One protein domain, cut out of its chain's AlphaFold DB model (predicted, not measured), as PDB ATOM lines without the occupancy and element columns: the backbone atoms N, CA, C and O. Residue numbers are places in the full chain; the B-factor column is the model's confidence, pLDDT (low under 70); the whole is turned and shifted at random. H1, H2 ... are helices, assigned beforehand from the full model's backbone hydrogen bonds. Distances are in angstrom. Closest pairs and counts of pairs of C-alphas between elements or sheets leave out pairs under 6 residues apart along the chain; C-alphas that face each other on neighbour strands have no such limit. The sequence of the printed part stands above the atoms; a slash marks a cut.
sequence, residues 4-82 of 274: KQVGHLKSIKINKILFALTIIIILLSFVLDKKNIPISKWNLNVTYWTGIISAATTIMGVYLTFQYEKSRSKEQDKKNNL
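AT A GLANCE: This is residues 4 to 82 of the 274 residues of an uncharacterized protein of Limosilactobacillus agrestis (UniProt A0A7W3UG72). The domain is a long, narrow, open U: two long helices, H1 and H2, run in nearly opposite directions with a gap between them, and a loop of residues 35 to 45 joins them at one end. At the other end residues 4 to 18 of H1 and residues 61 to 82, of which 61 to 80 belong to H2, stick out as two free arms. The printed part has 79 residues with two named helices, H1 then H2, and no named strand; the class is all helix. The whole is extended, with a radius of gyration of the C-alphas of 19.0 A, and the C-alphas span 62 by 26 by 13 A, a rod.

HOW THE PARTS SIT: H2, residues 46 to 80, is the longest helix, and its N-to-C direction is (-0.04, -0.32, 0.95). H1, residues 4 to 34, has the N-to-C direction (-0.19, 0.30, -0.94). The two helices are near each other: their closest C-alphas are 8.4 A apart, and 6 pairs of C-alphas lie within 10 A. In both helices every O i to N i+4 pair is within hydrogen-bond range.

IN THESE COORDINATES: H2 has 35 residues and measures 50.5 A from C-alpha 46 at (37.925, -45.929, -35.669) to C-alpha 80 at (36.590, -66.283, 10.476). H1 has 31 residues and measures 46.3 A from C-alpha 4 at (54.266, -51.882, 5.939) to C-alpha 34 at (42.922, -35.953, -35.988).

THE WHOLE: The two C-alphas farthest apart, those of Lys 41 and Leu 82, are 62.7 A apart. The link from H1 to H2, 11 residues, is long. The printed part has no cut. The mean pLDDT of the printed part is 71.5; residues 4 to 13, residue 15 and residues 29 to 45 are under 70.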
ATOM      1  N   LYS A   4      55.052 -51.131   6.942       40.44
ATOM      2  CA  LYS A   4      54.266 -51.882   5.939       40.44
ATOM      3  C   LYS A   4      53.022 -51.133   5.429       40.44
ATOM      4  O   LYS A   4      52.712 -51.230   4.245       40.44
ATOM      5  N   GLN A   5      52.335 -50.352   6.271       39.47
ATOM      6  CA  GLN A   5      51.142 -49.597   5.845       39.47
ATOM      7  C   GLN A   5      51.501 -48.375   4.986       39.47
ATOM      8  O   GLN A   5      50.777 -48.038   4.050       39.47
ATOM      9  N   VAL A   6      52.664 -47.762   5.233       46.25
ATOM     10  CA  VAL A   6      53.169 -46.627   4.439       46.25
ATOM     11  C   VAL A   6      53.550 -47.067   3.017       46.25
ATOM     12  O   VAL A   6      53.307 -46.329   2.062       46.25
ATOM     13  N   GLY A   7      54.085 -48.283   2.852       45.31
ATOM     14  CA  GLY A   7      54.413 -48.846   1.535       45.31
ATOM     15  C   GLY A   7      53.181 -49.112   0.662       45.31
ATOM     16  O   GLY A   7      53.175 -48.764  -0.516       45.31
ATOM     17  N   HIS A   8      52.108 -49.650   1.250       42.19
ATOM     18  CA  HIS A   8      50.870 -49.970   0.528       42.19
ATOM     19  C   HIS A   8      50.099 -48.712   0.081       42.19
ATOM     20  O   HIS A   8      49.539 -48.667  -1.010       42.19
ATOM     21  N   LEU A   9      50.102 -47.650   0.893       44.56
ATOM     22  CA  LEU A   9      49.499 -46.365   0.513       44.56
ATOM     23  C   LEU A   9      50.304 -45.643  -0.579       44.56
ATOM     24  O   LEU A   9      49.714 -44.979  -1.433       44.56
ATOM     25  N   LYS A  10      51.637 -45.788  -0.585       53.88
ATOM     26  CA  LYS A  10      52.495 -45.249  -1.651       53.88
ATOM     27  C   LYS A  10      52.285 -45.981  -2.981       53.88
ATOM     28  O   LYS A  10      52.150 -45.306  -3.998       53.88
ATOM     29  N   SER A  11      52.177 -47.313  -2.988       54.00
ATOM     30  CA  SER A  11      51.967 -48.072  -4.233       54.00
ATOM     31  C   SER A  11      50.609 -47.783  -4.885       54.00
ATOM     32  O   SER A  11      50.536 -47.616  -6.100       54.00
ATOM     33  N   ILE A  12      49.542 -47.612  -4.093       59.34
ATOM     34  CA  ILE A  12      48.215 -47.233  -4.613       59.34
ATOM     35  C   ILE A  12      48.247 -45.844  -5.265       59.34
ATOM     36  O   ILE A  12      47.635 -45.644  -6.314       59.34
ATOM     37  N   LYS A  13      48.960 -44.878  -4.670       66.44
ATOM     38  CA  LYS A  13      49.101 -43.530  -5.248       66.44
ATOM     39  C   LYS A  13      49.895 -43.554  -6.556       66.44
ATOM     40  O   LYS A  13      49.482 -42.905  -7.511       66.44
ATOM     41  N   ILE A  14      50.971 -44.339  -6.623       72.25
ATOM     42  CA  ILE A  14      51.791 -44.497  -7.835       72.25
ATOM     43  C   ILE A  14      50.978 -45.140  -8.969       72.25
ATOM     44  O   ILE A  14      50.983 -44.621 -10.082       72.25
ATOM     45  N   ASN A  15      50.200 -46.190  -8.685       69.44
ATOM     46  CA  ASN A  15      49.371 -46.852  -9.701       69.44
ATOM     47  C   ASN A  15      48.274 -45.929 -10.259       69.44
ATOM     48  O   ASN A  15      47.994 -45.967 -11.454       69.44
ATOM     49  N   LYS A  16      47.687 -45.057  -9.426       74.00
ATOM     50  CA  LYS A  16      46.720 -44.043  -9.886       74.00
ATOM     51  C   LYS A  16      47.360 -43.003 -10.811       74.00
ATOM     52  O   LYS A  16      46.744 -42.622 -11.799       74.00
ATOM     53  N   ILE A  17      48.589 -42.574 -10.510       76.69
ATOM     54  CA  ILE A  17      49.339 -41.627 -11.349       76.69
ATOM     55  C   ILE A  17      49.686 -42.269 -12.697       76.69
ATOM     56  O   ILE A  17      49.452 -41.652 -13.729       76.69
ATOM     57  N   LEU A  18      50.168 -43.516 -12.702       75.25
ATOM     58  CA  LEU A  18      50.511 -44.243 -13.931       75.25
ATOM     59  C   LEU A  18      49.283 -44.462 -14.836       75.25
ATOM     60  O   LEU A  18      49.362 -44.345 -16.058       75.25
ATOM     61  N   PHE A  19      48.123 -44.727 -14.228       77.06
ATOM     62  CA  PHE A  19      46.852 -44.866 -14.938       77.06
ATOM     63  C   PHE A  19      46.361 -43.538 -15.539       77.06
ATOM     64  O   PHE A  19      45.945 -43.486 -16.693       77.06
ATOM     65  N   ALA A  20      46.471 -42.429 -14.802       77.31
ATOM     66  CA  ALA A  20      46.155 -41.110 -15.349       77.31
ATOM     67  C   ALA A  20      47.081 -40.748 -16.526       77.31
ATOM     68  O   ALA A  20      46.622 -40.230 -17.541       77.31
ATOM     69  N   LEU A  21      48.368 -41.084 -16.419       80.75
ATOM     70  CA  LEU A  21      49.365 -40.851 -17.466       80.75
ATOM     71  C   LEU A  21      49.066 -41.650 -18.740       80.75
ATOM     72  O   LEU A  21      49.154 -41.106 -19.836       80.75
ATOM     73  N   THR A  22      48.651 -42.911 -18.609       77.38
ATOM     74  CA  THR A  22      48.259 -43.743 -19.761       77.38
ATOM     75  C   THR A  22      46.997 -43.223 -20.450       77.38
ATOM     76  O   THR A  22      46.972 -43.165 -21.675       77.38
ATOM     77  N   ILE A  23      45.999 -42.739 -19.702       79.31
ATOM     78  CA  ILE A  23      44.818 -42.072 -20.283       79.31
ATOM     79  C   ILE A  23      45.211 -40.792 -21.033       79.31
ATOM     80  O   ILE A  23      44.734 -40.563 -22.144       79.31
ATOM     81  N   ILE A  24      46.098 -39.974 -20.456       81.50
ATOM     82  CA  ILE A  24      46.588 -38.744 -21.096       81.50
ATOM     83  C   ILE A  24      47.330 -39.071 -22.394       81.50
ATOM     84  O   ILE A  24      47.085 -38.411 -23.398       81.50
ATOM     85  N   ILE A  25      48.184 -40.100 -22.401       80.12
ATOM     86  CA  ILE A  25      48.906 -40.547 -23.602       80.12
ATOM     87  C   ILE A  25      47.925 -41.012 -24.686       80.12
ATOM     88  O   ILE A  25      48.051 -40.579 -25.827       80.12
ATOM     89  N   ILE A  26      46.912 -41.814 -24.336       75.00
ATOM     90  CA  ILE A  26      45.888 -42.287 -25.286       75.00
ATOM     91  C   ILE A  26      45.101 -41.108 -25.882       75.00
ATOM     92  O   ILE A  26      44.892 -41.053 -27.095       75.00
ATOM     93  N   LEU A  27      44.708 -40.133 -25.055       75.69
ATOM     94  CA  LEU A  27      44.025 -38.917 -25.513       75.69
ATOM     95  C   LEU A  27      44.920 -38.057 -26.414       75.69
ATOM     96  O   LEU A  27      44.448 -37.549 -27.432       75.69
ATOM     97  N   LEU A  28      46.207 -37.914 -26.080       73.56
ATOM     98  CA  LEU A  28      47.167 -37.173 -26.902       73.56
ATOM     99  C   LEU A  28      47.362 -37.842 -28.264       73.56
ATOM    100  O   LEU A  28      47.346 -37.156 -29.284       73.56
ATOM    101  N   SER A  29      47.484 -39.171 -28.296       67.69
ATOM    102  CA  SER A  29      47.587 -39.937 -29.540       67.69
ATOM    103  C   SER A  29      46.350 -39.765 -30.426       67.69
ATOM    104  O   SER A  29      46.501 -39.588 -31.631       67.69
ATOM    105  N   PHE A  30      45.146 -39.710 -29.846       67.69
ATOM    106  CA  PHE A  30      43.902 -39.464 -30.586       67.69
ATOM    107  C   PHE A  30      43.816 -38.039 -31.171       67.69
ATOM    108  O   PHE A  30      43.346 -37.837 -32.292       67.69
ATOM    109  N   VAL A  31      44.294 -37.028 -30.433       69.19
ATOM    110  CA  VAL A  31      44.346 -35.633 -30.913       69.19
ATOM    111  C   VAL A  31      45.375 -35.460 -32.033       69.19
ATOM    112  O   VAL A  31      45.131 -34.702 -32.974       69.19
ATOM    113  N   LEU A  32      46.513 -36.153 -31.944       63.84
ATOM    114  CA  LEU A  32      47.555 -36.139 -32.973       63.84
ATOM    115  C   LEU A  32      47.085 -36.800 -34.277       63.84
ATOM    116  O   LEU A  32      47.370 -36.267 -35.349       63.84
ATOM    117  N   ASP A  33      46.303 -37.879 -34.181       61.50
ATOM    118  CA  ASP A  33      45.697 -38.581 -35.322       61.50
ATOM    119  C   ASP A  33      44.720 -37.667 -36.093       61.50
ATOM    120  O   ASP A  33      44.846 -37.474 -37.302       61.50
ATOM    121  N   LYS A  34      43.835 -36.945 -35.379       63.84
ATOM    122  CA  LYS A  34      42.922 -35.953 -35.988       63.84
ATOM    123  C   LYS A  34      43.623 -34.791 -36.702       63.84
ATOM    124  O   LYS A  34      43.003 -34.147 -37.546       63.84
ATOM    125  N   LYS A  35      44.874 -34.475 -36.346       62.59
ATOM    126  CA  LYS A  35      45.645 -33.361 -36.926       62.59
ATOM    127  C   LYS A  35      46.532 -33.764 -38.117       62.59
ATOM    128  O   LYS A  35      47.252 -32.902 -38.611       62.59
ATOM    129  N   ASN A  36      46.474 -35.010 -38.610       56.53
ATOM    130  CA  ASN A  36      47.287 -35.497 -39.744       56.53
ATOM    131  C   ASN A  36      48.819 -35.356 -39.544       56.53
ATOM    132  O   ASN A  36      49.585 -35.275 -40.503       56.53
ATOM    133  N   ILE A  37      49.285 -35.350 -38.293       59.75
ATOM    134  CA  ILE A  37      50.710 -35.332 -37.901       59.75
ATOM    135  C   ILE A  37      51.145 -36.804 -37.734       59.75
ATOM    136  O   ILE A  37      50.357 -37.565 -37.185       59.75
ATOM    137  N   PRO A  38      52.353 -37.233 -38.166       51.28
ATOM    138  CA  PRO A  38      52.666 -38.315 -39.124       51.28
ATOM    139  C   PRO A  38      52.236 -39.755 -38.738       51.28
ATOM    140  O   PRO A  38      52.971 -40.716 -38.950       51.28
ATOM    141  N   ILE A  39      51.036 -39.932 -38.198       51.53
ATOM    142  CA  ILE A  39      50.340 -41.211 -38.033       51.53
ATOM    143  C   ILE A  39      49.629 -41.582 -39.345       51.53
ATOM    144  O   ILE A  39      49.379 -42.753 -39.585       51.53
ATOM    145  N   SER A  40      49.448 -40.630 -40.272       50.12
ATOM    146  CA  SER A  40      48.810 -40.807 -41.592       50.12
ATOM    147  C   SER A  40      49.460 -41.846 -42.521       50.12
ATOM    148  O   SER A  40      48.883 -42.193 -43.548       50.12
ATOM    149  N   LYS A  41      50.642 -42.381 -42.180       55.53
ATOM    150  CA  LYS A  41      51.222 -43.561 -42.854       55.53
ATOM    151  C   LYS A  41      50.527 -44.875 -42.468       55.53
ATOM    152  O   LYS A  41      50.667 -45.866 -43.175       55.53
ATOM    153  N   TRP A  42      49.820 -44.890 -41.345       56.97
ATOM    154  CA  TRP A  42      49.144 -46.036 -40.760       56.97
ATOM    155  C   TRP A  42      47.662 -45.657 -40.759       56.97
ATOM    156  O   TRP A  42      47.242 -44.855 -39.939       56.97
ATOM    157  N   ASN A  43      46.878 -46.154 -41.720       54.97
ATOM    158  CA  ASN A  43      45.434 -45.890 -41.836       54.97
ATOM    159  C   ASN A  43      44.668 -46.497 -40.635       54.97
ATOM    160  O   ASN A  43      43.975 -47.508 -40.758       54.97
ATOM    161  N   LEU A  44      44.842 -45.934 -39.438       64.38
ATOM    162  CA  LEU A  44      44.232 -46.417 -38.208       64.38
ATOM    163  C   LEU A  44      42.751 -46.029 -38.213       64.38
ATOM    164  O   LEU A  44      42.377 -44.872 -38.055       64.38
ATOM    165  N   ASN A  45      41.891 -47.021 -38.437       69.56
ATOM    166  CA  ASN A  45      40.445 -46.835 -38.470       69.56
ATOM    167  C   ASN A  45      39.880 -46.660 -37.044       69.56
ATOM    168  O   ASN A  45      40.446 -47.150 -36.067       69.56
ATOM    169  N   VAL A  46      38.703 -46.045 -36.917       71.44
ATOM    170  CA  VAL A  46      37.925 -45.929 -35.669       71.44
ATOM    171  C   VAL A  46      37.750 -47.296 -34.981       71.44
ATOM    172  O   VAL A  46      37.770 -47.390 -33.752       71.44
ATOM    173  N   THR A  47      37.669 -48.382 -35.755       73.81
ATOM    174  CA  THR A  47      37.617 -49.770 -35.264       73.81
ATOM    175  C   THR A  47      38.858 -50.184 -34.456       73.81
ATOM    176  O   THR A  47      38.751 -50.925 -33.484       73.81
ATOM    177  N   TYR A  48      40.045 -49.683 -34.808       77.81
ATOM    178  CA  TYR A  48      41.283 -49.963 -34.074       77.81
ATOM    179  C   TYR A  48      41.280 -49.281 -32.698       77.81
ATOM    180  O   TYR A  48      41.526 -49.920 -31.673       77.81
ATOM    181  N   TRP A  49      40.913 -47.996 -32.660       73.94
ATOM    182  CA  TRP A  49      40.825 -47.224 -31.419       73.94
ATOM    183  C   TRP A  49      39.746 -47.756 -30.469       73.94
ATOM    184  O   TRP A  49      39.982 -47.877 -29.267       73.94
ATOM    185  N   THR A  50      38.584 -48.136 -31.001       75.00
ATOM    186  CA  THR A  50      37.516 -48.774 -30.210       75.00
ATOM    187  C   THR A  50      37.957 -50.126 -29.644       75.00
ATOM    188  O   THR A  50      37.691 -50.401 -28.473       75.00
ATOM    189  N   GLY A  51      38.723 -50.918 -30.404       84.62
ATOM    190  CA  GLY A  51      39.351 -52.148 -29.918       84.62
ATOM    191  C   GLY A  51      40.286 -51.908 -28.727       84.62
ATOM    192  O   GLY A  51      40.127 -52.541 -27.684       84.62
ATOM    193  N   ILE A  52      41.195 -50.932 -28.815       79.56
ATOM    194  CA  ILE A  52      42.107 -50.592 -27.706       79.56
ATOM    195  C   ILE A  52      41.335 -50.144 -26.462       79.56
ATOM    196  O   ILE A  52      41.630 -50.598 -25.355       79.56
ATOM    197  N   ILE A  53      40.328 -49.284 -26.628       78.56
ATOM    198  CA  ILE A  53      39.507 -48.803 -25.512       78.56
ATOM    199  C   ILE A  53      38.736 -49.967 -24.872       78.56
ATOM    200  O   ILE A  53      38.705 -50.071 -23.645       78.56
ATOM    201  N   SER A  54      38.174 -50.887 -25.665       77.38
ATOM    202  CA  SER A  54      37.487 -52.082 -25.143       77.38
ATOM    203  C   SER A  54      38.426 -53.027 -24.378       77.38
ATOM    204  O   SER A  54      38.071 -53.535 -23.314       77.38
ATOM    205  N   ALA A  55      39.662 -53.208 -24.852       82.56
ATOM    206  CA  ALA A  55      40.653 -54.032 -24.170       82.56
ATOM    207  C   ALA A  55      41.089 -53.387 -22.845       82.56
ATOM    208  O   ALA A  55      41.096 -54.041 -21.802       82.56
ATOM    209  N   ALA A  56      41.379 -52.081 -22.859       81.56
ATOM    210  CA  ALA A  56      41.777 -51.335 -21.669       81.56
ATOM    211  C   ALA A  56      40.667 -51.301 -20.605       81.56
ATOM    212  O   ALA A  56      40.936 -51.518 -19.422       81.56
ATOM    213  N   THR A  57      39.416 -51.075 -21.016       82.25
ATOM    214  CA  THR A  57      38.256 -51.090 -20.110       82.25
ATOM    215  C   THR A  57      38.020 -52.472 -19.508       82.25
ATOM    216  O   THR A  57      37.790 -52.566 -18.304       82.25
ATOM    217  N   THR A  58      38.168 -53.543 -20.290       91.56
ATOM    218  CA  THR A  58      38.050 -54.923 -19.792       91.56
ATOM    219  C   THR A  58      39.133 -55.243 -18.763       91.56
ATOM    220  O   THR A  58      38.822 -55.700 -17.663       91.56
ATOM    221  N   ILE A  59      40.401 -54.944 -19.069       86.75
ATOM    222  CA  ILE A  59      41.525 -55.157 -18.141       86.75
ATOM    223  C   ILE A  59      41.309 -54.366 -16.843       86.75
ATOM    224  O   ILE A  59      41.518 -54.895 -15.750       86.75
ATOM    225  N   MET A  60      40.840 -53.119 -16.949       82.44
ATOM    226  CA  MET A  60      40.532 -52.291 -15.783       82.44
ATOM    227  C   MET A  60      39.377 -52.871 -14.958       82.44
ATOM    228  O   MET A  60      39.471 -52.920 -13.733       82.44
ATOM    229  N   GLY A  61      38.315 -53.357 -15.607       84.81
ATOM    230  CA  GLY A  61      37.188 -54.016 -14.945       84.81
ATOM    231  C   GLY A  61      37.615 -55.263 -14.168       84.81
ATOM    232  O   GLY A  61      37.266 -55.409 -12.993       84.81
ATOM    233  N   VAL A  62      38.445 -56.117 -14.777       91.88
ATOM    234  CA  VAL A  62      39.019 -57.303 -14.118       91.88
ATOM    235  C   VAL A  62      39.893 -56.897 -12.932       91.88
ATOM    236  O   VAL A  62      39.735 -57.436 -11.838       91.88
ATOM    237  N   TYR A  63      40.776 -55.911 -13.106       86.56
ATOM    238  CA  TYR A  63      41.648 -55.434 -12.031       86.56
ATOM    239  C   TYR A  63      40.855 -54.870 -10.844       86.56
ATOM    240  O   TYR A  63      41.156 -55.189  -9.691       86.56
ATOM    241  N   LEU A  64      39.829 -54.054 -11.107       83.06
ATOM    242  CA  LEU A  64      38.960 -53.503 -10.066       83.06
ATOM    243  C   LEU A  64      38.205 -54.606  -9.319       83.06
ATOM    244  O   LEU A  64      38.190 -54.598  -8.087       83.06
ATOM    245  N   THR A  65      37.643 -55.572 -10.049       91.75
ATOM    246  CA  THR A  65      36.916 -56.709  -9.463       91.75
ATOM    247  C   THR A  65      37.838 -57.548  -8.583       91.75
ATOM    248  O   THR A  65      37.528 -57.795  -7.421       91.75
ATOM    249  N   PHE A  66      39.033 -57.875  -9.077       88.94
ATOM    250  CA  PHE A  66      40.026 -58.627  -8.315       88.94
ATOM    251  C   PHE A  66      40.451 -57.902  -7.030       88.94
ATOM    252  O   PHE A  66      40.591 -58.517  -5.974       88.94
ATOM    253  N   GLN A  67      40.632 -56.577  -7.079       81.56
ATOM    254  CA  GLN A  67      40.969 -55.790  -5.888       81.56
ATOM    255  C   GLN A  67      39.822 -55.739  -4.870       81.56
ATOM    256  O   GLN A  67      40.071 -55.780  -3.659       81.56
ATOM    257  N   TYR A  68      38.578 -55.667  -5.349       88.31
ATOM    258  CA  TYR A  68      37.390 -55.715  -4.502       88.31
ATOM    259  C   TYR A  68      37.261 -57.075  -3.805       88.31
ATOM    260  O   TYR A  68      37.190 -57.129  -2.575       88.31
ATOM    261  N   GLU A  69      37.335 -58.174  -4.559       85.62
ATOM    262  CA  GLU A  69      37.258 -59.534  -4.014       85.62
ATOM    263  C   GLU A  69      38.394 -59.823  -3.037       85.62
ATOM    264  O   GLU A  69      38.156 -60.338  -1.948       85.62
ATOM    265  N   LYS A  70      39.621 -59.405  -3.364       84.38
ATOM    266  CA  LYS A  70      40.773 -59.532  -2.465       84.38
ATOM    267  C   LYS A  70      40.567 -58.799  -1.141       84.38
ATOM    268  O   LYS A  70      41.020 -59.272  -0.101       84.38
ATOM    269  N   SER A  71      39.928 -57.632  -1.165       79.50
ATOM    270  CA  SER A  71      39.642 -56.867   0.054       79.50
ATOM    271  C   SER A  71      38.545 -57.538   0.878       79.50
ATOM    272  O   SER A  71      38.712 -57.719   2.083       79.50
ATOM    273  N   ARG A  72      37.479 -58.002   0.219       81.50
ATOM    274  CA  ARG A  72      36.381 -58.738   0.854       81.50
ATOM    275  C   ARG A  72      36.844 -60.059   1.472       81.50
ATOM    276  O   ARG A  72      36.495 -60.348   2.611       81.50
ATOM    277  N   SER A  73      37.665 -60.828   0.756       79.19
ATOM    278  CA  SER A  73      38.268 -62.072   1.247       79.19
ATOM    279  C   SER A  73      39.070 -61.825   2.521       79.19
ATOM    280  O   SER A  73      38.825 -62.498   3.512       79.19
ATOM    281  N   LYS A  74      39.920 -60.791   2.563       78.94
ATOM    282  CA  LYS A  74      40.678 -60.447   3.780       78.94
ATOM    283  C   LYS A  74      39.790 -60.126   4.979       78.94
ATOM    284  O   LYS A  74      40.117 -60.499   6.102       78.94
ATOM    285  N   GLU A  75      38.695 -59.398   4.769       76.31
ATOM    286  CA  GLU A  75      37.750 -59.100   5.849       76.31
ATOM    287  C   GLU A  75      37.037 -60.357   6.340       76.31
ATOM    288  O   GLU A  75      36.834 -60.527   7.543       76.31
ATOM    289  N   GLN A  76      36.678 -61.247   5.418       75.81
ATOM    290  CA  GLN A  76      36.027 -62.507   5.739       75.81
ATOM    291  C   GLN A  76      36.981 -63.456   6.473       75.81
ATOM    292  O   GLN A  76      36.607 -64.009   7.504       75.81
ATOM    293  N   ASP A  77      38.237 -63.543   6.038       74.75
ATOM    294  CA  ASP A  77      39.295 -64.294   6.715       74.75
ATOM    295  C   ASP A  77      39.543 -63.759   8.125       74.75
ATOM    296  O   ASP A  77      39.678 -64.540   9.067       74.75
ATOM    297  N   LYS A  78      39.537 -62.431   8.304       73.75
ATOM    298  CA  LYS A  78      39.658 -61.801   9.624       73.75
ATOM    299  C   LYS A  78      38.488 -62.166  10.538       73.75
ATOM    300  O   LYS A  78      38.711 -62.501  11.695       73.75
ATOM    301  N   LYS A  79      37.250 -62.114  10.037       73.50
ATOM    302  CA  LYS A  79      36.060 -62.506  10.815       73.50
ATOM    303  C   LYS A  79      36.099 -63.986  11.198       73.50
ATOM    304  O   LYS A  79      35.792 -64.328  12.333       73.50
ATOM    305  N   ASN A  80      36.525 -64.839  10.272       74.94
ATOM    306  CA  ASN A  80      36.590 -66.283  10.476       74.94
ATOM    307  C   ASN A  80      37.739 -66.717  11.395       74.94
ATOM    308  O   ASN A  80      37.710 -67.829  11.906       74.94
ATOM    309  N   ASN A  81      38.736 -65.860  11.623       74.06
ATOM    310  CA  ASN A  81      39.900 -66.164  12.453       74.06
ATOM    311  C   ASN A  81      40.071 -65.163  13.597       74.06
ATOM    312  O   ASN A  81      41.198 -64.890  13.999       74.06
ATOM    313  N   LEU A  82      38.976 -64.608  14.119       77.31
ATOM    314  CA  LEU A  82      39.037 -63.700  15.260       77.31
ATOM    315  C   LEU A  82      39.306 -64.503  16.550       77.31
ATOM    316  O   LEU A  82      38.455 -65.320  16.928       77.31
TER     317      LEU A  82